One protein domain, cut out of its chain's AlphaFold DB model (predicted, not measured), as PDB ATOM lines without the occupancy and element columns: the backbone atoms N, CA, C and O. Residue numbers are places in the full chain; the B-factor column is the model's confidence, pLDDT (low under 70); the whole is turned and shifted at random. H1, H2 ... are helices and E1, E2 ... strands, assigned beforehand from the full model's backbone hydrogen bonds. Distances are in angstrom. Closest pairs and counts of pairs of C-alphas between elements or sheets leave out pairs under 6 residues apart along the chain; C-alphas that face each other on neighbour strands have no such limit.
ATOM      1  N   ILE A  88     230.139 161.641 176.640       95.50
ATOM      2  CA  ILE A  88     231.475 161.688 177.212       95.50
ATOM      3  C   ILE A  88     232.179 160.379 176.884       95.50
ATOM      4  O   ILE A  88     231.667 159.285 177.154       95.50
ATOM      5  N   GLN A  89     233.376 160.510 176.333       96.50
ATOM      6  CA  GLN A  89     234.202 159.406 175.884       96.50
ATOM      7  C   GLN A  89     235.521 159.397 176.644       96.50
ATOM      8  O   GLN A  89     236.152 160.434 176.835       96.50
ATOM      9  N   ALA A  90     235.943 158.218 177.075       97.25
ATOM     10  CA  ALA A  90     237.222 158.004 177.725       97.25
ATOM     11  C   ALA A  90     238.210 157.358 176.755       97.25
ATOM     12  O   ALA A  90     237.820 156.575 175.885       97.25
ATOM     13  N   ASN A  91     239.492 157.686 176.888       95.75
ATOM     14  CA  ASN A  91     240.516 157.115 176.019       95.75
ATOM     15  C   ASN A  91     240.616 155.585 176.182       95.75
ATOM     16  O   ASN A  91     240.098 154.993 177.129       95.75
ATOM     17  N   LYS A  92     241.316 154.932 175.255       94.38
ATOM     18  CA  LYS A  92     241.400 153.464 175.204       94.38
ATOM     19  C   LYS A  92     242.143 152.812 176.376       94.38
ATOM     20  O   LYS A  92     242.034 151.605 176.559       94.38
ATOM     21  N   ASN A  93     242.911 153.589 177.141       93.69
ATOM     22  CA  ASN A  93     243.730 153.098 178.252       93.69
ATOM     23  C   ASN A  93     243.036 153.238 179.614       93.69
ATOM     24  O   ASN A  93     243.609 152.833 180.625       93.69
ATOM     25  N   ILE A  94     241.841 153.832 179.662       95.31
ATOM     26  CA  ILE A  94     241.114 154.031 180.911       95.31
ATOM     27  C   ILE A  94     240.743 152.682 181.547       95.31
ATOM     28  O   ILE A  94     240.357 151.734 180.856       95.31
ATOM     29  N   LYS A  95     240.837 152.585 182.875       96.94
ATOM     30  CA  LYS A  95     240.496 151.359 183.608       96.94
ATOM     31  C   LYS A  95     239.057 151.372 184.108       96.94
ATOM     32  O   LYS A  95     238.415 152.417 184.218       96.94
ATOM     33  N   LYS A  96     238.545 150.193 184.455       97.31
ATOM     34  CA  LYS A  96     237.161 149.995 184.910       97.31
ATOM     35  C   LYS A  96     236.807 150.806 186.162       97.31
ATOM     36  O   LYS A  96     235.707 151.361 186.246       97.31
ATOM     37  N   GLY A  97     237.727 150.891 187.120       97.81
ATOM     38  CA  GLY A  97     237.561 151.695 188.331       97.81
ATOM     39  C   GLY A  97     237.461 153.186 188.016       97.81
ATOM     40  O   GLY A  97     236.551 153.848 188.512       97.81
ATOM     41  N   ASP A  98     238.304 153.685 187.106       98.12
ATOM     42  CA  ASP A  98     238.248 155.077 186.655       98.12
ATOM     43  C   ASP A  98     236.936 155.376 185.923       98.12
ATOM     44  O   ASP A  98     236.285 156.368 186.230       98.12
ATOM     45  N   VAL A  99     236.487 154.505 185.010       97.69
ATOM     46  CA  VAL A  99     235.193 154.670 184.316       97.69
ATOM     47  C   VAL A  99     234.043 154.764 185.317       97.69
ATOM     48  O   VAL A  99     233.198 155.652 185.201       97.69
ATOM     49  N   THR A 100     234.033 153.898 186.332       97.31
ATOM     50  CA  THR A 100     233.009 153.906 187.387       97.31
ATOM     51  C   THR A 100     233.028 155.220 188.173       97.31
ATOM     52  O   THR A 100     231.974 155.820 188.409       97.31
ATOM     53  N   ALA A 101     234.219 155.694 188.545       98.06
ATOM     54  CA  ALA A 101     234.403 156.948 189.264       98.06
ATOM     55  C   ALA A 101     234.005 158.166 188.417       98.06
ATOM     56  O   ALA A 101     233.288 159.033 188.907       98.06
ATOM     57  N   ILE A 102     234.383 158.207 187.138       97.75
ATOM     58  CA  ILE A 102     234.037 159.287 186.203       97.75
ATOM     59  C   ILE A 102     232.524 159.335 185.983       97.75
ATOM     60  O   ILE A 102     231.922 160.404 186.095       97.75
ATOM     61  N   GLN A 103     231.892 158.185 185.728       96.69
ATOM     62  CA  GLN A 103     230.438 158.102 185.583       96.69
ATOM     63  C   GLN A 103     229.726 158.690 186.800       96.69
ATOM     64  O   GLN A 103     228.799 159.484 186.652       96.69
ATOM     65  N   LYS A 104     230.178 158.328 188.005       96.31
ATOM     66  CA  LYS A 104     229.635 158.870 189.249       96.31
ATOM     67  C   LYS A 104     229.877 160.375 189.377       96.31
ATOM     68  O   LYS A 104     228.926 161.121 189.584       96.31
ATOM     69  N   LEU A 105     231.132 160.802 189.231       96.94
ATOM     70  CA  LEU A 105     231.558 162.190 189.386       96.94
ATOM     71  C   LEU A 105     230.714 163.122 188.519       96.94
ATOM     72  O   LEU A 105     230.177 164.106 189.021       96.94
ATOM     73  N   PHE A 106     230.565 162.806 187.233       95.56
ATOM     74  CA  PHE A 106     229.810 163.654 186.318       95.56
ATOM     75  C   PHE A 106     228.312 163.632 186.601       95.56
ATOM     76  O   PHE A 106     227.714 164.705 186.651       95.56
ATOM     77  N   ILE A 107     227.704 162.465 186.844       94.50
ATOM     78  CA  ILE A 107     226.272 162.387 187.177       94.50
ATOM     79  C   ILE A 107     225.955 163.240 188.416       94.50
ATOM     80  O   ILE A 107     225.019 164.042 188.377       94.50
ATOM     81  N   ASP A 108     226.763 163.134 189.473       94.94
ATOM     82  CA  ASP A 108     226.582 163.920 190.697       94.94
ATOM     83  C   ASP A 108     226.812 165.417 190.451       94.94
ATOM     84  O   ASP A 108     226.019 166.252 190.889       94.94
ATOM     85  N   THR A 109     227.859 165.767 189.696       95.56
ATOM     86  CA  THR A 109     228.193 167.163 189.367       95.56
ATOM     87  C   THR A 109     227.078 167.826 188.561       95.56
ATOM     88  O   THR A 109     226.699 168.963 188.832       95.56
ATOM     89  N   ILE A 110     226.499 167.116 187.593       93.31
ATOM     90  CA  ILE A 110     225.383 167.606 186.779       93.31
ATOM     91  C   ILE A 110     224.116 167.767 187.621       93.31
ATOM     92  O   ILE A 110     223.399 168.758 187.471       93.31
ATOM     93  N   LYS A 111     223.838 166.819 188.525       93.38
ATOM     94  CA  LYS A 111     222.717 166.926 189.466       93.38
ATOM     95  C   LYS A 111     222.865 168.168 190.344       93.38
ATOM     96  O   LYS A 111     221.945 168.980 190.401       93.38
ATOM     97  N   GLN A 112     224.053 168.385 190.907       95.88
ATOM     98  CA  GLN A 112     224.349 169.583 191.690       95.88
ATOM     99  C   GLN A 112     224.233 170.869 190.858       95.88
ATOM    100  O   GLN A 112     223.693 171.860 191.343       95.88
ATOM    101  N   ALA A 113     224.698 170.865 189.606       95.44
ATOM    102  CA  ALA A 113     224.605 172.021 188.712       95.44
ATOM    103  C   ALA A 113     223.146 172.431 188.462       95.44
ATOM    104  O   ALA A 113     222.804 173.615 188.501       95.44
ATOM    105  N   LYS A 114     222.268 171.443 188.266       93.44
ATOM    106  CA  LYS A 114     220.825 171.662 188.136       93.44
ATOM    107  C   LYS A 114     220.186 172.172 189.416       93.44
ATOM    108  O   LYS A 114     219.352 173.075 189.349       93.44
ATOM    109  N   ASP A 115     220.551 171.599 190.559       95.25
ATOM    110  CA  ASP A 115     220.025 172.023 191.856       95.25
ATOM    111  C   ASP A 115     220.435 173.471 192.164       95.25
ATOM    112  O   ASP A 115     219.586 174.281 192.542       95.25
ATOM    113  N   ASP A 116     221.690 173.838 191.884       96.44
ATOM    114  CA  ASP A 116     222.185 175.215 191.982       96.44
ATOM    115  C   ASP A 116     221.402 176.160 191.049       96.44
ATOM    116  O   ASP A 116     220.918 177.209 191.487       96.44
ATOM    117  N   ALA A 117     221.201 175.781 189.781       94.94
ATOM    118  CA  ALA A 117     220.448 176.592 188.823       94.94
ATOM    119  C   ALA A 117     218.977 176.775 189.235       94.94
ATOM    120  O   ALA A 117     218.444 177.889 189.179       94.94
ATOM    121  N   LYS A 118     218.324 175.709 189.714       95.00
ATOM    122  CA  LYS A 118     216.946 175.740 190.231       95.00
ATOM    123  C   LYS A 118     216.827 176.628 191.469       95.00
ATOM    124  O   LYS A 118     215.846 177.360 191.601       95.00
ATOM    125  N   ALA A 119     217.833 176.600 192.340       96.75
ATOM    126  CA  ALA A 119     217.935 177.466 193.509       96.75
ATOM    127  C   ALA A 119     218.343 178.912 193.168       96.75
ATOM    128  O   ALA A 119     218.409 179.746 194.069       96.75
ATOM    129  N   LYS A 120     218.602 179.231 191.888       95.88
ATOM    130  CA  LYS A 120     219.136 180.528 191.437       95.88
ATOM    131  C   LYS A 120     220.431 180.906 192.170       95.88
ATOM    132  O   LYS A 120     220.660 182.074 192.477       95.88
ATOM    133  N   LYS A 121     221.263 179.910 192.469       96.06
ATOM    134  CA  LYS A 121     222.553 180.077 193.134       96.06
ATOM    135  C   LYS A 121     223.642 180.267 192.085       96.06
ATOM    136  O   LYS A 121     223.808 179.424 191.209       96.06
ATOM    137  N   GLU A 122     224.403 181.350 192.202       95.19
ATOM    138  CA  GLU A 122     225.624 181.538 191.416       95.19
ATOM    139  C   GLU A 122     226.754 180.690 192.016       95.19
ATOM    140  O   GLU A 122     227.019 180.733 193.219       95.19
ATOM    141  N   SER A 123     227.388 179.863 191.189       96.06
ATOM    142  CA  SER A 123     228.432 178.919 191.590       96.06
ATOM    143  C   SER A 123     229.332 178.569 190.405       96.06
ATOM    144  O   SER A 123     229.059 178.938 189.262       96.06
ATOM    145  N   ASN A 124     230.383 177.786 190.656       97.38
ATOM    146  CA  ASN A 124     231.224 177.206 189.606       97.38
ATOM    147  C   ASN A 124     230.497 176.154 188.742       97.38
ATOM    148  O   ASN A 124     231.066 175.643 187.784       97.38
ATOM    149  N   LEU A 125     229.237 175.834 189.048       96.50
ATOM    150  CA  LEU A 125     228.394 174.945 188.249       96.50
ATOM    151  C   LEU A 125     227.264 175.675 187.525       96.50
ATOM    152  O   LEU A 125     226.385 175.032 186.946       96.50
ATOM    153  N   THR A 126     227.275 177.006 187.527       95.38
ATOM    154  CA  THR A 126     226.247 177.808 186.872       95.38
ATOM    155  C   THR A 126     226.825 178.973 186.073       95.38
ATOM    156  O   THR A 126     227.965 179.423 186.245       95.38
ATOM    157  N   TYR A 127     226.013 179.478 185.153       92.06
ATOM    158  CA  TYR A 127     226.300 180.691 184.403       92.06
ATOM    159  C   TYR A 127     225.030 181.510 184.189       92.06
ATOM    160  O   TYR A 127     223.906 181.000 184.239       92.06
ATOM    161  N   LYS A 128     225.211 182.806 183.941       90.50
ATOM    162  CA  LYS A 128     224.109 183.725 183.679       90.50
ATOM    163  C   LYS A 128     223.885 183.847 182.173       90.50
ATOM    164  O   LYS A 128     224.744 184.330 181.444       90.50
ATOM    165  N   ALA A 129     222.707 183.439 181.713       85.69
ATOM    166  CA  ALA A 129     222.254 183.619 180.339       85.69
ATOM    167  C   ALA A 129     221.082 184.604 180.330       85.69
ATOM    168  O   ALA A 129     219.954 184.238 180.679       85.69
ATOM    169  N   LYS A 130     221.339 185.852 179.916       84.56
ATOM    170  CA  LYS A 130     220.391 186.971 180.082       84.56
ATOM    171  C   LYS A 130     220.041 187.138 181.573       84.56
ATOM    172  O   LYS A 130     220.949 187.255 182.388       84.56
ATOM    173  N   ASP A 131     218.763 187.067 181.944       84.62
ATOM    174  CA  ASP A 131     218.287 187.202 183.331       84.62
ATOM    175  C   ASP A 131     218.016 185.858 184.026       84.62
ATOM    176  O   ASP A 131     217.307 185.795 185.031       84.62
ATOM    177  N   LYS A 132     218.544 184.754 183.483       91.19
ATOM    178  CA  LYS A 132     218.355 183.408 184.035       91.19
ATOM    179  C   LYS A 132     219.694 182.778 184.396       91.19
ATOM    180  O   LYS A 132     220.627 182.800 183.597       91.19
ATOM    181  N   ILE A 133     219.752 182.178 185.580       93.06
ATOM    182  CA  ILE A 133     220.841 181.285 185.977       93.06
ATOM    183  C   ILE A 133     220.566 179.920 185.345       93.06
ATOM    184  O   ILE A 133     219.451 179.402 185.439       93.06
ATOM    185  N   LYS A 134     221.568 179.382 184.659       92.62
ATOM    186  CA  LYS A 134     221.542 178.067 184.018       92.62
ATOM    187  C   LYS A 134     222.651 177.198 184.583       92.62
ATOM    188  O   LYS A 134     223.689 177.719 184.990       92.62
ATOM    189  N   ASP A 135     222.433 175.889 184.590       92.69
ATOM    190  CA  ASP A 135     223.487 174.931 184.899       92.69
ATOM    191  C   ASP A 135     224.555 174.961 183.800       92.69
ATOM    192  O   ASP A 135     224.265 175.226 182.634       92.69
ATOM    193  N   ILE A 136     225.803 174.708 184.173       90.81
ATOM    194  CA  ILE A 136     226.953 174.804 183.270       90.81
ATOM    195  C   ILE A 136     226.911 173.791 182.119       90.81
ATOM    196  O   ILE A 136     227.536 174.023 181.094       90.81
ATOM    197  N   PHE A 137     226.152 172.698 182.234       88.88
ATOM    198  CA  PHE A 137     226.060 171.670 181.193       88.88
ATOM    199  C   PHE A 137     224.998 171.987 180.131       88.88
ATOM    200  O   PHE A 137     225.079 171.465 179.016       88.88
ATOM    201  N   ALA A 138     224.075 172.915 180.408       87.25
ATOM    202  CA  ALA A 138     223.085 173.405 179.450       87.25
ATOM    203  C   ALA A 138     223.703 174.043 178.190       87.25
ATOM    204  O   ALA A 138     223.013 174.189 177.181       87.25
ATOM    205  N   ILE A 139     224.996 174.388 178.210       80.94
ATOM    206  CA  ILE A 139     225.753 174.867 177.039       80.94
ATOM    207  C   ILE A 139     225.812 173.835 175.896       80.94
ATOM    208  O   ILE A 139     226.034 174.213 174.745       80.94
ATOM    209  N   TYR A 140     225.574 172.555 176.203       75.88
ATOM    210  CA  TYR A 140     225.469 171.459 175.235       75.88
ATOM    211  C   TYR A 140     224.017 171.092 174.885       75.88
ATOM    212  O   TYR A 140     223.787 170.124 174.175       75.88
ATOM    213  N   ASN A 141     223.021 171.860 175.347       74.94
ATOM    214  CA  ASN A 141     221.591 171.596 175.118       74.94
ATOM    215  C   ASN A 141     221.123 170.200 175.583       74.94
ATOM    216  O   ASN A 141     220.253 169.586 174.963       74.94
ATOM    217  N   HIS A 142     221.680 169.705 176.688       77.44
ATOM    218  CA  HIS A 142     221.295 168.433 177.295       77.44
ATOM    219  C   HIS A 142     220.809 168.636 178.730       77.44
ATOM    220  O   HIS A 142     221.342 169.475 179.452       77.44
ATOM    221  N   ASP A 143     219.850 167.817 179.167       81.69
ATOM    222  CA  ASP A 143     219.309 167.856 180.530       81.69
ATOM    223  C   ASP A 143     219.999 166.826 181.438       81.69
ATOM    224  O   ASP A 143     219.483 166.468 182.492       81.69
ATOM    225  N   GLY A 144     221.140 166.272 181.063       90.56
ATOM    226  CA  GLY A 144     221.889 165.357 181.912       90.56
ATOM    227  C   GLY A 144     222.430 164.166 181.162       90.56
ATOM    228  O   GLY A 144     222.414 164.146 179.938       90.56
ATOM    229  N   TYR A 145     222.952 163.201 181.915       93.44
ATOM    230  CA  TYR A 145     223.694 162.072 181.373       93.44
ATOM    231  C   TYR A 145     223.278 160.773 182.051       93.44
ATOM    232  O   TYR A 145     222.884 160.766 183.218       93.44
ATOM    233  N   SER A 146     223.392 159.675 181.314       95.25
ATOM    234  CA  SER A 146     223.208 158.317 181.820       95.25
ATOM    235  C   SER A 146     224.417 157.458 181.516       95.25
ATOM    236  O   SER A 146     225.142 157.699 180.550       95.25
ATOM    237  N   LYS A 147     224.629 156.452 182.362       96.00
ATOM    238  CA  LYS A 147     225.685 155.460 182.171       96.00
ATOM    239  C   LYS A 147     225.431 154.682 180.889       96.00
ATOM    240  O   LYS A 147     224.300 154.280 180.623       96.00
ATOM    241  N   VAL A 148     226.494 154.453 180.134       95.31
ATOM    242  CA  VAL A 148     226.481 153.546 178.989       95.31
ATOM    243  C   VAL A 148     227.028 152.199 179.451       95.31
ATOM    244  O   VAL A 148     228.022 152.143 180.174       95.31
ATOM    245  N   ALA A 149     226.330 151.121 179.096       93.00
ATOM    246  CA  ALA A 149     226.726 149.765 179.461       93.00
ATOM    247  C   ALA A 149     227.915 149.283 178.609       93.00
ATOM    248  O   ALA A 149     228.075 149.709 177.466       93.00
ATOM    249  N   GLU A 150     228.732 148.371 179.146       92.31
ATOM    250  CA  GLU A 150     229.910 147.837 178.439       92.31
ATOM    251  C   GLU A 150     229.544 147.123 177.122       92.31
ATOM    252  O   GLU A 150     230.306 147.156 176.157       92.31
ATOM    253  N   ASP A 151     228.360 146.511 177.061       92.75
ATOM    254  CA  ASP A 151     227.808 145.817 175.893       92.75
ATOM    255  C   ASP A 151     226.962 146.721 174.978       92.75
ATOM    256  O   ASP A 151     226.381 146.238 174.005       92.75
ATOM    257  N   ALA A 152     226.885 148.023 175.269       95.62
ATOM    258  CA  ALA A 152     226.068 148.954 174.508       95.62
ATOM    259  C   ALA A 152     226.560 149.121 173.067       95.62
ATOM    260  O   ALA A 152     227.759 149.176 172.783       95.62
ATOM    261  N   GLU A 153     225.603 149.306 172.164       95.25
ATOM    262  CA  GLU A 153     225.835 149.682 170.775       95.25
ATOM    263  C   GLU A 153     225.187 151.043 170.506       95.25
ATOM    264  O   GLU A 153     223.979 151.209 170.684       95.25
ATOM    265  N   ILE A 154     225.987 152.015 170.072       95.94
ATOM    266  CA  ILE A 154     225.558 153.392 169.820       95.94
ATOM    267  C   ILE A 154     225.318 153.579 168.324       95.94
ATOM    268  O   ILE A 154     226.188 153.259 167.511       95.94
ATOM    269  N   VAL A 155     224.144 154.103 167.964       95.44
ATOM    270  CA  VAL A 155     223.792 154.431 166.577       95.44
ATOM    271  C   VAL A 155     224.501 155.722 166.181       95.44
ATOM    272  O   VAL A 155     224.342 156.732 166.856       95.44
ATOM    273  N   TYR A 156     225.260 155.722 165.089       94.19
ATOM    274  CA  TYR A 156     226.062 156.892 164.700       94.19
ATOM    275  C   TYR A 156     225.633 157.548 163.386       94.19
ATOM    276  O   TYR A 156     226.109 158.640 163.066       94.19
ATOM    277  N   ASP A 157     224.736 156.924 162.622       93.56
ATOM    278  CA  ASP A 157     224.253 157.470 161.358       93.56
ATOM    279  C   ASP A 157     222.754 157.237 161.125       93.56
ATOM    280  O   ASP A 157     222.062 156.531 161.857       93.56
ATOM    281  N   ILE A 158     222.266 157.857 160.054       92.88
ATOM    282  CA  ILE A 158     220.867 157.828 159.626       92.88
ATOM    283  C   ILE A 158     220.375 156.453 159.160       92.88
ATOM    284  O   ILE A 158     219.173 156.177 159.198       92.88
ATOM    285  N   ASN A 159     221.295 155.586 158.743       91.25
ATOM    286  CA  ASN A 159     220.985 154.232 158.301       91.25
ATOM    287  C   ASN A 159     220.806 153.282 159.493       91.25
ATOM    288  O   ASN A 159     220.433 152.126 159.302       91.25
ATOM    289  N   GLY A 160     221.048 153.761 160.717       92.19
ATOM    290  CA  GLY A 160     220.992 152.948 161.923       92.19
ATOM    291  C   GLY A 160     222.267 152.139 162.152       92.19
ATOM    292  O   GLY A 160     222.225 151.172 162.915       92.19
ATOM    293  N   SER A 161     223.382 152.500 161.505       95.00
ATOM    294  CA  SER A 161     224.671 151.846 161.732       95.00
ATOM    295  C   SER A 161     225.112 152.037 163.177       95.00
ATOM    296  O   SER A 161     224.904 153.101 163.771       95.00
ATOM    297  N   LYS A 162     225.730 151.000 163.746       94.69
ATOM    298  CA  LYS A 162     226.088 150.951 165.162       94.69
ATOM    299  C   LYS A 162     227.574 150.712 165.379       94.69
ATOM    300  O   LYS A 162     228.202 149.969 164.630       94.69
ATOM    301  N   GLN A 163     228.096 151.279 166.460       94.44
ATOM    302  CA  GLN A 163     229.428 150.992 166.985       94.44
ATOM    303  C   GLN A 163     229.320 150.596 168.458       94.44
ATOM    304  O   GLN A 163     228.530 151.175 169.205       94.44
ATOM    305  N   LYS A 164     230.128 149.625 168.901       95.44
ATOM    306  CA  LYS A 164     230.223 149.292 170.326       95.44
ATOM    307  C   LYS A 164     230.689 150.506 171.117       95.44
ATOM    308  O   LYS A 164     231.685 151.131 170.760       95.44
ATOM    309  N   ALA A 165     230.004 150.800 172.215       95.88
ATOM    310  CA  ALA A 165     230.411 151.850 173.134       95.88
ATOM    311  C   ALA A 165     231.815 151.578 173.687       95.88
ATOM    312  O   ALA A 165     232.604 152.503 173.813       95.88
ATOM    313  N   TYR A 166     232.150 150.313 173.945       95.00
ATOM    314  CA  TYR A 166     233.455 149.890 174.436       95.00
ATOM    315  C   TYR A 166     234.108 148.981 173.397       95.00
ATOM    316  O   TYR A 166     233.697 147.837 173.191       95.00
ATOM    317  N   SER A 167     235.132 149.503 172.720       83.88
ATOM    318  CA  SER A 167     235.856 148.753 171.682       83.88
ATOM    319  C   SER A 167     236.621 147.560 172.263       83.88
ATOM    320  O   SER A 167     236.774 146.534 171.605       83.88
ATOM    321  N   ASN A 168     237.073 147.685 173.513       86.50
ATOM    322  CA  ASN A 168     237.825 146.671 174.239       86.50
ATOM    323  C   ASN A 168     237.213 146.451 175.621       86.50
ATOM    324  O   ASN A 168     236.650 147.372 176.216       86.50
ATOM    325  N   LYS A 169     237.382 145.240 176.161       91.44
ATOM    326  CA  LYS A 169     237.070 144.973 177.567       91.44
ATOM    327  C   LYS A 169     237.952 145.858 178.448       91.44
ATOM    328  O   LYS A 169     239.170 145.882 178.268       91.44
ATOM    329  N   LEU A 170     237.342 146.544 179.411       94.62
ATOM    330  CA  LEU A 170     238.082 147.373 180.356       94.62
ATOM    331  C   LEU A 170     238.986 146.511 181.240       94.62
ATOM    332  O   LEU A 170     238.585 145.450 181.726       94.62
ATOM    333  N   VAL A 171     240.202 146.999 181.471       95.88
ATOM    334  CA  VAL A 171     241.125 146.404 182.438       95.88
ATOM    335  C   VAL A 171     240.674 146.780 183.849       95.88
ATOM    336  O   VAL A 171     240.283 147.923 184.099       95.88
ATOM    337  N   ASP A 172     240.726 145.821 184.774       97.25
ATOM    338  CA  ASP A 172     240.385 146.052 186.178       97.25
ATOM    339  C   ASP A 172     241.368 147.021 186.863       97.25
ATOM    340  O   ASP A 172     242.513 147.214 186.446       97.25
ATOM    341  N   GLY A 173     240.917 147.624 187.963       97.44
ATOM    342  CA  GLY A 173     241.687 148.600 188.733       97.44
ATOM    343  C   GLY A 173     241.388 150.047 188.344       97.44
ATOM    344  O   GLY A 173     240.405 150.333 187.666       97.44
ATOM    345  N   SER A 174     242.220 150.961 188.836       97.75
ATOM    346  CA  SER A 174     242.042 152.408 188.694       97.75
ATOM    347  C   SER A 174     243.394 153.112 188.754       97.75
ATOM    348  O   SER A 174     244.229 152.736 189.590       97.75
ATOM    349  N   ASP A 175     243.618 154.103 187.898       97.94
ATOM    350  CA  ASP A 175     244.862 154.878 187.830       97.94
ATOM    351  C   ASP A 175     244.721 156.293 188.399       97.94
ATOM    352  O   ASP A 175     245.705 156.843 188.901       97.94
ATOM    353  N   TYR A 176     243.520 156.874 188.361       98.31
ATOM    354  CA  TYR A 176     243.296 158.286 188.674       98.31
ATOM    355  C   TYR A 176     242.384 158.502 189.870       98.31
ATOM    356  O   TYR A 176     242.601 159.454 190.622       98.31
ATOM    357  N   PHE A 177     241.392 157.637 190.069       98.38
ATOM    358  CA  PHE A 177     240.355 157.870 191.071       98.38
ATOM    359  C   PHE A 177     240.153 156.691 192.014       98.38
ATOM    360  O   PHE A 177     240.247 155.535 191.612       98.38
ATOM    361  N   ASP A 178     239.774 156.993 193.248       97.25
ATOM    362  CA  ASP A 178     239.199 156.026 194.178       97.25
ATOM    363  C   ASP A 178     237.781 156.477 194.562       97.25
ATOM    364  O   ASP A 178     237.445 157.665 194.505       97.25
ATOM    365  N   ILE A 179     236.931 155.521 194.939       97.00
ATOM    366  CA  ILE A 179     235.621 155.796 195.537       97.00
ATOM    367  C   ILE A 179     235.715 155.412 197.010       97.00
ATOM    368  O   ILE A 179     236.014 154.262 197.331       97.00
ATOM    369  N   THR A 180     235.490 156.374 197.903       95.69
ATOM    370  CA  THR A 180     235.571 156.150 199.351       95.69
ATOM    371  C   THR A 180     234.388 155.326 199.866       95.69
ATOM    372  O   THR A 180     233.388 155.133 199.169       95.69
ATOM    373  N   SER A 181     234.464 154.877 201.121       93.44
ATOM    374  CA  SER A 181     233.357 154.221 201.833       93.44
ATOM    375  C   SER A 181     232.083 155.065 201.880       93.44
ATOM    376  O   SER A 181     230.982 154.521 201.866       93.44
ATOM    377  N   GLU A 182     232.214 156.392 201.872       93.56
ATOM    378  CA  GLU A 182     231.102 157.350 201.829       93.56
ATOM    379  C   GLU A 182     230.587 157.578 200.400       93.56
ATOM    380  O   GLU A 182     229.830 158.517 200.147       93.56
ATOM    381  N   ASN A 183     231.000 156.738 199.444       93.25
ATOM    382  CA  ASN A 183     230.623 156.826 198.041       93.25
ATOM    383  C   ASN A 183     231.050 158.169 197.409       93.25
ATOM    384  O   ASN A 183     230.362 158.703 196.536       93.25
ATOM    385  N   LYS A 184     232.176 158.750 197.844       95.62
ATOM    386  CA  LYS A 184     232.733 159.990 197.280       95.62
ATOM    387  C   LYS A 184     233.885 159.669 196.331       95.62
ATOM    388  O   LYS A 184     234.736 158.850 196.653       95.62
ATOM    389  N   VAL A 185     233.929 160.333 195.174       97.94
ATOM    390  CA  VAL A 185     235.073 160.242 194.251       97.94
ATOM    391  C   VAL A 185     236.209 161.120 194.769       97.94
ATOM    392  O   VAL A 185     235.994 162.297 195.067       97.94
ATOM    393  N   VAL A 186     237.410 160.556 194.865       97.62
ATOM    394  CA  VAL A 186     238.637 161.254 195.272       97.62
ATOM    395  C   VAL A 186     239.776 160.944 194.304       97.62
ATOM    396  O   VAL A 186     239.751 159.925 193.614       97.62
ATOM    397  N   MET A 187     240.785 161.818 194.250       97.50
ATOM    398  CA  MET A 187     242.010 161.531 193.502       97.50
ATOM    399  C   MET A 187     242.775 160.399 194.177       97.50
ATOM    400  O   MET A 187     243.003 160.428 195.388       97.50
ATOM    401  N   LYS A 188     243.245 159.448 193.376       96.81
ATOM    402  CA  LYS A 188     244.175 158.423 193.826       96.81
ATOM    403  C   LYS A 188     245.527 159.050 194.161       96.81
ATOM    404  O   LYS A 188     246.035 159.909 193.435       96.81
ATOM    405  N   ALA A 189     246.130 158.617 195.267       93.94
ATOM    406  CA  ALA A 189     247.425 159.131 195.702       93.94
ATOM    407  C   ALA A 189     248.500 158.907 194.622       93.94
ATOM    408  O   ALA A 189     248.675 157.796 194.124       93.94
ATOM    409  N   GLY A 190     249.221 159.973 194.256       94.06
ATOM    410  CA  GLY A 190     250.262 159.922 193.224       94.06
ATOM    411  C   GLY A 190     249.745 159.797 191.784       94.06
ATOM    412  O   GLY A 190     250.553 159.575 190.880       94.06
ATOM    413  N   ALA A 191     248.435 159.942 191.549       96.00
ATOM    414  CA  ALA A 191     247.880 159.967 190.200       96.00
ATOM    415  C   ALA A 191     248.539 161.064 189.348       96.00
ATOM    416  O   ALA A 191     248.851 162.155 189.829       96.00
ATOM    417  N   LYS A 192     248.723 160.780 188.057       96.25
ATOM    418  CA  LYS A 192     249.116 161.791 187.063       96.25
ATOM    419  C   LYS A 192     247.947 162.759 186.807       96.25
ATOM    420  O   LYS A 192     246.811 162.396 187.118       96.25
ATOM    421  N   PRO A 193     248.197 163.944 186.213       97.44
ATOM    422  CA  PRO A 193     247.120 164.842 185.810       97.44
ATOM    423  C   PRO A 193     246.067 164.120 184.968       97.44
ATOM    424  O   PRO A 193     246.415 163.394 184.029       97.44
ATOM    425  N   PHE A 194     244.796 164.307 185.320       98.44
ATOM    426  CA  PHE A 194     243.659 163.779 184.577       98.44
ATOM    427  C   PHE A 194     243.110 164.877 183.673       98.44
ATOM    428  O   PHE A 194     242.524 165.853 184.150       98.44
ATOM    429  N   ARG A 195     243.320 164.736 182.364       98.56
ATOM    430  CA  ARG A 195     243.000 165.791 181.402       98.56
ATOM    431  C   ARG A 195     241.680 165.537 180.699       98.56
ATOM    432  O   ARG A 195     241.466 164.470 180.114       98.56
ATOM    433  N   ILE A 196     240.837 166.558 180.703       97.94
ATOM    434  CA  ILE A 196     239.525 166.598 180.067       97.94
ATOM    435  C   ILE A 196     239.583 167.603 178.920       97.94
ATOM    436  O   ILE A 196     240.017 168.739 179.115       97.94
ATOM    437  N   ILE A 197     239.127 167.201 177.736       95.56
ATOM    438  CA  ILE A 197     238.946 168.102 176.600       95.56
ATOM    439  C   ILE A 197     237.463 168.296 176.299       95.56
ATOM    440  O   ILE A 197     236.704 167.342 176.133       95.56
ATOM    441  N   VAL A 198     237.046 169.553 176.226       92.06
ATOM    442  CA  VAL A 198     235.710 169.939 175.781       92.06
ATOM    443  C   VAL A 198     235.795 170.622 174.424       92.06
ATOM    444  O   VAL A 198     236.748 171.343 174.137       92.06
ATOM    445  N   ILE A 199     234.821 170.378 173.556       86.69
ATOM    446  CA  ILE A 199     234.797 170.956 172.209       86.69
ATOM    447  C   ILE A 199     234.219 172.376 172.194       86.69
ATOM    448  O   ILE A 199     233.366 172.711 173.021       86.69
ATOM    449  N   PRO A 200     234.615 173.207 171.217       71.69
ATOM    450  CA  PRO A 200     233.976 174.494 171.002       71.69
ATOM    451  C   PRO A 200     232.528 174.288 170.518       71.69
ATOM    452  O   PRO A 200     232.267 173.654 169.494       71.69
ATOM    453  N   SER A 201     231.576 174.833 171.275       70.06
ATOM    454  CA  SER A 201     230.155 174.938 170.916       70.06
ATOM    455  C   SER A 201     229.902 176.256 170.165       70.06
ATOM    456  O   SER A 201     230.834 176.997 169.853       70.06
ATOM    457  N   SER A 202     228.640 176.585 169.883       67.31
ATOM    458  CA  SER A 202     228.252 177.789 169.131       67.31
ATOM    459  C   SER A 202     228.685 179.115 169.777       67.31
ATOM    460  O   SER A 202     228.699 180.136 169.096       67.31
ATOM    461  N   ASP A 203     229.024 179.112 171.070       81.88
ATOM    462  CA  ASP A 203     229.584 180.260 171.792       81.88
ATOM    463  C   ASP A 203     230.939 179.880 172.425       81.88
ATOM    464  O   ASP A 203     230.980 179.332 173.532       81.88
ATOM    465  N   PRO A 204     232.066 180.151 171.737       83.31
ATOM    466  CA  PRO A 204     233.399 179.792 172.219       83.31
ATOM    467  C   PRO A 204     233.764 180.440 173.558       83.31
ATOM    468  O   PRO A 204     234.459 179.830 174.370       83.31
ATOM    469  N   LYS A 205     233.283 181.666 173.810       87.19
ATOM    470  CA  LYS A 205     233.560 182.382 175.060       87.19
ATOM    471  C   LYS A 205     232.856 181.697 176.223       87.19
ATOM    472  O   LYS A 205     233.469 181.478 177.265       87.19
ATOM    473  N   LEU A 206     231.591 181.338 176.024       87.44
ATOM    474  CA  LEU A 206     230.813 180.641 177.038       87.44
ATOM    475  C   LEU A 206     231.393 179.255 177.352       87.44
ATOM    476  O   LEU A 206     231.440 178.875 178.518       87.44
ATOM    477  N   ILE A 207     231.884 178.523 176.345       88.81
ATOM    478  CA  ILE A 207     232.562 177.236 176.572       88.81
ATOM    479  C   ILE A 207     233.861 177.406 177.362       88.81
ATOM    480  O   ILE A 207     234.113 176.623 178.277       88.81
ATOM    481  N   ALA A 208     234.674 178.418 177.050       90.81
ATOM    482  CA  ALA A 208     235.905 178.685 177.792       90.81
ATOM    483  C   ALA A 208     235.630 179.015 179.266       90.81
ATOM    484  O   ALA A 208     236.255 178.433 180.152       90.81
ATOM    485  N   GLU A 209     234.644 179.875 179.534       91.94
ATOM    486  CA  GLU A 209     234.216 180.182 180.903       91.94
ATOM    487  C   GLU A 209     233.698 178.927 181.621       91.94
ATOM    488  O   GLU A 209     234.018 178.691 182.787       91.94
ATOM    489  N   ALA A 210     232.922 178.097 180.920       92.12
ATOM    490  CA  ALA A 210     232.383 176.870 181.480       92.12
ATOM    491  C   ALA A 210     233.482 175.854 181.844       92.12
ATOM    492  O   ALA A 210     233.434 175.239 182.909       92.12
ATOM    493  N   ALA A 211     234.492 175.697 180.987       94.06
ATOM    494  CA  ALA A 211     235.636 174.827 181.243       94.06
ATOM    495  C   ALA A 211     236.421 175.274 182.487       94.06
ATOM    496  O   ALA A 211     236.712 174.457 183.365       94.06
ATOM    497  N   GLU A 212     236.703 176.576 182.601       96.00
ATOM    498  CA  GLU A 212     237.417 177.145 183.748       96.00
ATOM    499  C   GLU A 212     236.640 176.944 185.056       96.00
ATOM    500  O   GLU A 212     237.196 176.498 186.063       96.00
ATOM    501  N   LYS A 213     235.337 177.239 185.043       96.50
ATOM    502  CA  LYS A 213     234.452 177.054 186.197       96.50
ATOM    503  C   LYS A 213     234.341 175.586 186.609       96.50
ATOM    504  O   LYS A 213     234.475 175.284 187.792       96.50
ATOM    505  N   LEU A 214     234.184 174.666 185.657       96.50
ATOM    506  CA  LEU A 214     234.131 173.234 185.952       96.50
ATOM    507  C   LEU A 214     235.429 172.740 186.614       96.50
ATOM    508  O   LEU A 214     235.373 171.999 187.595       96.50
ATOM    509  N   GLN A 215     236.593 173.192 186.135       97.94
ATOM    510  CA  GLN A 215     237.873 172.876 186.772       97.94
ATOM    511  C   GLN A 215     237.939 173.410 188.208       97.94
ATOM    512  O   GLN A 215     238.295 172.665 189.122       97.94
ATOM    513  N   LYS A 216     237.554 174.677 188.423       98.25
ATOM    514  CA  LYS A 216     237.505 175.279 189.767       98.25
ATOM    515  C   LYS A 216     236.604 174.480 190.704       98.25
ATOM    516  O   LYS A 216     237.022 174.184 191.820       98.25
ATOM    517  N   TYR A 217     235.424 174.068 190.239       98.12
ATOM    518  CA  TYR A 217     234.528 173.218 191.020       98.12
ATOM    519  C   TYR A 217     235.211 171.912 191.442       98.12
ATOM    520  O   TYR A 217     235.194 171.561 192.619       98.12
ATOM    521  N   PHE A 218     235.857 171.201 190.513       98.12
ATOM    522  CA  PHE A 218     236.565 169.966 190.849       98.12
ATOM    523  C   PHE A 218     237.688 170.196 191.864       98.12
ATOM    524  O   PHE A 218     237.825 169.419 192.812       98.12
ATOM    525  N   HIS A 219     238.445 171.284 191.732       98.00
ATOM    526  CA  HIS A 219     239.499 171.642 192.684       98.00
ATOM    527  C   HIS A 219     238.935 171.930 194.081       98.00
ATOM    528  O   HIS A 219     239.477 171.426 195.063       98.00
ATOM    529  N   GLU A 220     237.805 172.636 194.177       97.38
ATOM    530  CA  GLU A 220     237.079 172.866 195.437       97.38
ATOM    531  C   GLU A 220     236.580 171.562 196.083       97.38
ATOM    532  O   GLU A 220     236.483 171.477 197.306       97.38
ATOM    533  N   GLN A 221     236.308 170.519 195.289       96.31
ATOM    534  CA  GLN A 221     235.949 169.188 195.800       96.31
ATOM    535  C   GLN A 221     237.155 168.339 196.248       96.31
ATOM    536  O   GLN A 221     236.962 167.229 196.759       96.31
ATOM    537  N   GLY A 222     238.382 168.852 196.094       95.81
ATOM    538  CA  GLY A 222     239.635 168.149 196.387       95.81
ATOM    539  C   GLY A 222     240.212 167.367 195.200       95.81
ATOM    540  O   GLY A 222     241.180 166.629 195.368       95.81
ATOM    541  N   LEU A 223     239.651 167.525 193.996       97.50
ATOM    542  CA  LEU A 223     240.121 166.893 192.759       97.50
ATOM    543  C   LEU A 223     241.107 167.807 192.012       97.50
ATOM    544  O   LEU A 223     240.930 168.133 190.841       97.50
ATOM    545  N   THR A 224     242.144 168.264 192.716       95.94
ATOM    546  CA  THR A 224     243.054 169.340 192.272       95.94
ATOM    547  C   THR A 224     243.950 168.981 191.087       95.94
ATOM    548  O   THR A 224     244.539 169.868 190.480       95.94
ATOM    549  N   ASN A 225     244.043 167.698 190.729       96.62
ATOM    550  CA  ASN A 225     244.853 167.215 189.607       96.62
ATOM    551  C   ASN A 225     244.033 166.992 188.320       96.62
ATOM    552  O   ASN A 225     244.484 166.303 187.405       96.62
ATOM    553  N   ILE A 226     242.804 167.518 188.270       98.38
ATOM    554  CA  ILE A 226     241.995 167.563 187.052       98.38
ATOM    555  C   ILE A 226     242.316 168.847 186.280       98.38
ATOM    556  O   ILE A 226     242.271 169.943 186.842       98.38
ATOM    557  N   GLU A 227     242.581 168.699 184.984       98.38
ATOM    558  CA  GLU A 227     242.803 169.794 184.037       98.38
ATOM    559  C   GLU A 227     241.696 169.770 182.973       98.38
ATOM    560  O   GLU A 227     241.485 168.744 182.324       98.38
ATOM    561  N   VAL A 228     240.992 170.885 182.767       97.38
ATOM    562  CA  VAL A 228     239.938 171.019 181.747       97.38
ATOM    563  C   VAL A 228     240.405 171.993 180.671       97.38
ATOM    564  O   VAL A 228     240.736 173.141 180.952       97.38
ATOM    565  N   SER A 229     240.441 171.536 179.421       95.38
ATOM    566  CA  SER A 229     240.865 172.320 178.257       95.38
ATOM    567  C   SER A 229     239.754 172.423 177.221       95.38
ATOM    568  O   SER A 229     238.963 171.496 177.062       95.38
ATOM    569  N   VAL A 230     239.744 173.517 176.460       93.38
ATOM    570  CA  VAL A 230     238.883 173.666 175.281       93.38
ATOM    571  C   VAL A 230     239.687 173.333 174.028       93.38
ATOM    572  O   VAL A 230     240.779 173.864 173.832       93.38
ATOM    573  N   GLY A 231     239.157 172.449 173.185       90.75
ATOM    574  CA  GLY A 231     239.744 172.124 171.889       90.75
ATOM    575  C   GLY A 231     239.612 173.269 170.883       90.75
ATOM    576  O   GLY A 231     238.708 174.096 170.969       90.75
ATOM    577  N   THR A 232     240.498 173.298 169.890       86.75
ATOM    578  CA  THR A 232     240.428 174.256 168.772       86.75
ATOM    579  C   THR A 232     239.302 173.923 167.801       86.75
ATOM    580  O   THR A 232     238.652 174.813 167.258       86.75
ATOM    581  N   ASP A 233     239.072 172.629 167.595       89.44
ATOM    582  CA  ASP A 233     238.068 172.061 166.709       89.44
ATOM    583  C   ASP A 233     237.773 170.608 167.115       89.44
ATOM    584  O   ASP A 233     238.481 170.006 167.928       89.44
ATOM    585  N   TYR A 234     236.709 170.051 166.539       89.88
ATOM    586  CA  TYR A 234     236.216 168.708 166.839       89.88
ATOM    587  C   TYR A 234     237.252 167.616 166.539       89.88
ATOM    588  O   TYR A 234     237.426 166.700 167.341       89.88
ATOM    589  N   ASN A 235     237.960 167.718 165.412       90.31
ATOM    590  CA  ASN A 235     238.844 166.662 164.924       90.31
ATOM    591  C   ASN A 235     240.138 166.622 165.737       90.31
ATOM    592  O   ASN A 235     240.532 165.559 166.216       90.31
ATOM    593  N   THR A 236     240.766 167.779 165.954       91.00
ATOM    594  CA  THR A 236     241.986 167.900 166.763       91.00
ATOM    595  C   THR A 236     241.735 167.446 168.202       91.00
ATOM    596  O   THR A 236     242.546 166.722 168.790       91.00
ATOM    597  N   ALA A 237     240.585 167.815 168.773       93.00
ATOM    598  CA  ALA A 237     240.215 167.390 170.117       93.00
ATOM    599  C   ALA A 237     240.027 165.866 170.209       93.00
ATOM    600  O   ALA A 237     240.559 165.227 171.120       93.00
ATOM    601  N   ALA A 238     239.343 165.266 169.233       92.75
ATOM    602  CA  ALA A 238     239.136 163.823 169.166       92.75
ATOM    603  C   ALA A 238     240.447 163.034 168.979       92.75
ATOM    604  O   ALA A 238     240.688 162.051 169.684       92.75
ATOM    605  N   GLN A 239     241.349 163.505 168.116       92.50
ATOM    606  CA  GLN A 239     242.681 162.911 167.932       92.50
ATOM    607  C   GLN A 239     243.538 162.983 169.207       92.50
ATOM    608  O   GLN A 239     244.337 162.084 169.494       92.50
ATOM    609  N   SER A 240     243.346 164.024 170.017       94.25
ATOM    610  CA  SER A 240     244.021 164.167 171.310       94.25
ATOM    611  C   SER A 240     243.518 163.146 172.345       94.25
ATOM    612  O   SER A 240     244.287 162.709 173.206       94.25
ATOM    613  N   LEU A 241     242.262 162.695 172.236       95.19
ATOM    614  CA  LEU A 241     241.759 161.550 173.003       95.19
ATOM    615  C   LEU A 241     242.351 160.227 172.482       95.19
ATOM    616  O   LEU A 241     242.842 159.425 173.275       95.19
ATOM    617  N   ALA A 242     242.365 160.015 171.161       93.12
ATOM    618  CA  ALA A 242     242.873 158.784 170.533       93.12
ATOM    619  C   ALA A 242     244.368 158.526 170.818       93.12
ATOM    620  O   ALA A 242     244.798 157.385 171.017       93.12
ATOM    621  N   SER A 243     245.163 159.597 170.879       94.31
ATOM    622  CA  SER A 243     246.591 159.560 171.227       94.31
ATOM    623  C   SER A 243     246.863 159.444 172.734       94.31
ATOM    624  O   SER A 243     248.018 159.310 173.138       94.31
ATOM    625  N   ASN A 244     245.818 159.440 173.571       94.06
ATOM    626  CA  ASN A 244     245.876 159.454 175.038       94.06
ATOM    627  C   ASN A 244     246.508 160.717 175.654       94.06
ATOM    628  O   ASN A 244     246.860 160.703 176.837       94.06
ATOM    629  N   ALA A 245     246.638 161.812 174.896       96.00
ATOM    630  CA  ALA A 245     247.042 163.105 175.453       96.00
ATOM    631  C   ALA A 245     246.015 163.612 176.484       96.00
ATOM    632  O   ALA A 245     246.391 164.216 177.491       96.00
ATOM    633  N   TYR A 246     244.740 163.278 176.254       97.50
ATOM    634  CA  TYR A 246     243.626 163.463 177.179       97.50
ATOM    635  C   TYR A 246     243.041 162.117 177.611       97.50
ATOM    636  O   TYR A 246     243.137 161.112 176.898       97.50
ATOM    637  N   GLN A 247     242.445 162.087 178.802       97.81
ATOM    638  CA  GLN A 247     241.771 160.904 179.340       97.81
ATOM    639  C   GLN A 247     240.279 160.911 179.039       97.81
ATOM    640  O   GLN A 247     239.693 159.838 178.901       97.81
ATOM    641  N   LEU A 248     239.686 162.097 178.909       97.50
ATOM    642  CA  LEU A 248     238.253 162.271 178.737       97.50
ATOM    643  C   LEU A 248     237.952 163.352 177.700       97.50
ATOM    644  O   LEU A 248     238.612 164.390 177.686       97.50
ATOM    645  N   GLY A 249     236.942 163.126 176.869       95.06
ATOM    646  CA  GLY A 249     236.471 164.062 175.859       95.06
ATOM    647  C   GLY A 249     234.950 164.159 175.829       95.06
ATOM    648  O   GLY A 249     234.264 163.209 176.195       95.06
ATOM    649  N   PHE A 250     234.435 165.315 175.413       93.56
ATOM    650  CA  PHE A 250     233.012 165.543 175.159       93.56
ATOM    651  C   PHE A 250     232.828 165.679 173.655       93.56
ATOM    652  O   PHE A 250     233.209 166.705 173.091       93.56
ATOM    653  N   PHE A 251     232.286 164.657 172.998       92.06
ATOM    654  CA  PHE A 251     232.188 164.628 171.541       92.06
ATOM    655  C   PHE A 251     230.791 164.266 171.045       92.06
ATOM    656  O   PHE A 251     230.105 163.435 171.658       92.06
ATOM    657  N   PRO A 252     230.413 164.810 169.871       91.88
ATOM    658  CA  PRO A 252     229.309 164.287 169.110       91.88
ATOM    659  C   PRO A 252     229.535 162.838 168.727       91.88
ATOM    660  O   PRO A 252     230.673 162.429 168.474       91.88
ATOM    661  N   VAL A 253     228.448 162.077 168.604       92.75
ATOM    662  CA  VAL A 253     228.528 160.643 168.269       92.75
ATOM    663  C   VAL A 253     229.323 160.409 166.983       92.75
ATOM    664  O   VAL A 253     230.182 159.532 166.936       92.75
ATOM    665  N   LYS A 254     229.094 161.236 165.958       90.81
ATOM    666  CA  LYS A 254     229.804 161.128 164.680       90.81
ATOM    667  C   LYS A 254     231.303 161.429 164.814       90.81
ATOM    668  O   LYS A 254     232.123 160.705 164.267       90.81
ATOM    669  N   THR A 255     231.671 162.451 165.587       92.38
ATOM    670  CA  THR A 255     233.080 162.778 165.861       92.38
ATOM    671  C   THR A 255     233.776 161.653 166.629       92.38
ATOM    672  O   THR A 255     234.909 161.300 166.304       92.38
ATOM    673  N   TRP A 256     233.099 161.063 167.618       93.38
ATOM    674  CA  TRP A 256     233.600 159.889 168.332       93.38
ATOM    675  C   TRP A 256     233.861 158.728 167.367       93.38
ATOM    676  O   TRP A 256     234.982 158.216 167.313       93.38
ATOM    677  N   GLN A 257     232.857 158.368 166.567       93.00
ATOM    678  CA  GLN A 257     232.935 157.265 165.614       93.00
ATOM    679  C   GLN A 257     234.079 157.441 164.601       93.00
ATOM    680  O   GLN A 257     234.778 156.476 164.305       93.00
ATOM    681  N   GLU A 258     234.290 158.653 164.082       92.31
ATOM    682  CA  GLU A 258     235.277 158.908 163.025       92.31
ATOM    683  C   GLU A 258     236.724 159.052 163.533       92.31
ATOM    684  O   GLU A 258     237.651 158.643 162.835       92.31
ATOM    685  N   TYR A 259     236.948 159.641 164.718       90.44
ATOM    686  CA  TYR A 259     238.281 160.170 165.077       90.44
ATOM    687  C   TYR A 259     238.863 159.675 166.404       90.44
ATOM    688  O   TYR A 259     240.006 160.009 166.721       90.44
ATOM    689  N   THR A 260     238.120 158.904 167.201       82.94
ATOM    690  CA  THR A 260     238.560 158.501 168.551       82.94
ATOM    691  C   THR A 260     238.873 157.008 168.656       82.94
ATOM    692  O   THR A 260     238.427 156.340 169.587       82.94
ATOM    693  N   ASP A 261     239.624 156.478 167.688       85.06
ATOM    694  CA  ASP A 261     239.934 155.046 167.561       85.06
ATOM    695  C   ASP A 261     240.259 154.361 168.908       85.06
ATOM    696  O   ASP A 261     241.134 154.786 169.671       85.06
ATOM    697  N   GLY A 262     239.507 153.299 169.209       86.38
ATOM    698  CA  GLY A 262     239.623 152.499 170.427       86.38
ATOM    699  C   GLY A 262     239.081 153.132 171.716       86.38
ATOM    700  O   GLY A 262     239.137 152.477 172.760       86.38
ATOM    701  N   SER A 263     238.568 154.366 171.687       94.12
ATOM    702  CA  SER A 263     237.973 155.015 172.861       94.12
ATOM    703  C   SER A 263     236.675 154.330 173.316       94.12
ATOM    704  O   SER A 263     236.055 153.554 172.581       94.12
ATOM    705  N   SER A 264     236.272 154.618 174.555       95.75
ATOM    706  CA  SER A 264     235.046 154.108 175.168       95.75
ATOM    707  C   SER A 264     234.018 155.221 175.361       95.75
ATOM    708  O   SER A 264     234.337 156.250 175.947       95.75
ATOM    709  N   PHE A 265     232.776 155.020 174.934       96.62
ATOM    710  CA  PHE A 265     231.652 155.930 175.158       96.62
ATOM    711  C   PHE A 265     230.995 155.597 176.499       96.62
ATOM    712  O   PHE A 265     230.289 154.601 176.610       96.62
ATOM    713  N   ILE A 266     231.237 156.407 177.533       97.12
ATOM    714  CA  ILE A 266     230.954 156.003 178.921       97.12
ATOM    715  C   ILE A 266     229.740 156.688 179.550       97.12
ATOM    716  O   ILE A 266     229.138 156.147 180.481       97.12
ATOM    717  N   LEU A 267     229.364 157.871 179.066       96.81
ATOM    718  CA  LEU A 267     228.157 158.577 179.489       96.81
ATOM    719  C   LEU A 267     227.475 159.160 178.265       96.81
ATOM    720  O   LEU A 267     228.130 159.817 177.461       96.81
ATOM    721  N   GLN A 268     226.165 158.985 178.164       95.62
ATOM    722  CA  GLN A 268     225.374 159.548 177.080       95.62
ATOM    723  C   GLN A 268     224.462 160.637 177.591       95.62
ATOM    724  O   GLN A 268     223.782 160.462 178.606       95.62
ATOM    725  N   ALA A 269     224.477 161.768 176.898       94.19
ATOM    726  CA  ALA A 269     223.634 162.889 177.223       94.19
ATOM    727  C   ALA A 269     222.166 162.561 176.929       94.19
ATOM    728  O   ALA A 269     221.844 161.676 176.133       94.19
ATOM    729  N   GLY A 270     221.248 163.259 177.582       93.25
ATOM    730  CA  GLY A 270     219.846 162.928 177.453       93.25
ATOM    731  C   GLY A 270     218.896 163.866 178.156       93.25
ATOM    732  O   GLY A 270     219.282 164.847 178.794       93.25
ATOM    733  N   ARG A 271     217.619 163.521 178.019       91.88
ATOM    734  CA  ARG A 271     216.484 164.205 178.642       91.88
ATOM    735  C   ARG A 271     215.609 163.210 179.387       91.88
ATOM    736  O   ARG A 271     215.856 162.004 179.333       91.88
TER     737      ARG A 271
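Overview. This is residues 88 to 271 of the 422 residues of the protein "Phosphate/phosphite/phosphonate ABC transporters, periplasmic binding protein" of Mycoplasma orale (UniProt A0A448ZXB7). A strongly twisted sheet of six strands runs through the middle, with the helices H1 and H3 over one face and the shorter H4 and H5 over the other. Three small two-stranded hairpins lie round this core: E2-E3 packs on residues 110 to 118 of H1, E7-E8 on residues 97 to 108 of H1, and E5-E6 lies beside H5. The printed part has 184 residues with five named helices and twelve named strands, in the order E1 H1 E2 E3 H2 E4 E5 E6 E7 E8 E9 H3 E10 H4 E11 H5 E12; the large sheet runs E4, E12, E1, E11, E9, E10 and is mixed. The class is mixed, helices and strands, and the whole is compact, with a radius of gyration of the C-alphas of 15.9 A and spans of 44 by 42 by 28 A.

Arrangement. The largest sheet runs, strand beside strand, E4, residues 145 to 147; E12, residues 264 to 269; E1, residues 88 to 90; E11, residues 248 to 251; E9, residues 194 to 198; and E10, residues 226 to 230. E4 and E12 are antiparallel, with N 146 and O 268 at 2.8 A. E12 and E1 are antiparallel, with N 88 and O 267 at 2.8 A. E1 and E11 are antiparallel, with N 89 and O 249 at 2.8 A. E11 and E9 are parallel, with N 197 and O 248 at 2.9 A, and so are E9 and E10, with N 196 and O 227 at 2.8 A; these pairs are within hydrogen-bond range. The sheet stands in three layers, with helices on both faces. H1, residues 96 to 118, is on one face at a height over the sheet of 6.6 A, along the strands. H3, residues 204 to 220, is on the same face, over E10, at 7.7 A; the closest C-alphas are those of Gln 215 and Val 228, 5.7 A apart. H4, residues 234 to 242, and H5, residues 253 to 259, are on the opposite face, at heights of 8.4 A and 9.3 A. They touch, the closest C-alphas being those of Ala 238 and Tyr 259, 5.5 A apart. E9, H3 and E10 form a strand-helix-strand unit, two parallel neighbour strands with a helix between them in the chain, its crossover right-handed. E10, H4, E11 and E11, H5, E12 are split units, with another strand between the two in the sheet, both right-handed. H2, residues 136 to 140, touches H3, with the C-alphas of Ile 136 and Ala 210 closest at 6.1 A. The hairpin of E2, residues 126 to 129, and E3, residues 132 to 135, has N 127 and O 134 at 2.9 A. The hairpin of E5, residues 153 to 155, and E6, residues 162 to 164, has N 154 and O 163 at 2.8 A. The hairpin of E7, residues 177 to 179, and E8, residues 185 to 187, has N 186 and O 178 at 2.9 A. In H1, H3, H4 and H5 every O i to N i+4 pair is within hydrogen-bond range; in H2 0 of 1 is, and 1 of 2 O i to N i+3 pairs.

Along the chain. E1 begins at C-alpha 88 at (231.475, 161.688, 177.212). H1 measures 33.2 A, from C-alpha 96 at (237.161, 149.995, 184.910), and H3 24.5 A. E12 measures 14.5 A and ends at C-alpha 269 at (223.634, 162.889, 177.223).

Size, cuts and confidence. The C-alphas farthest apart are those of Asp 131 and Asp 172, 46.8 A. The printed part has no cut. The link from E6 to E7, residues 165 to 176, is long. The mean pLDDT of the printed part is 93.3, and residue 202 is under 70.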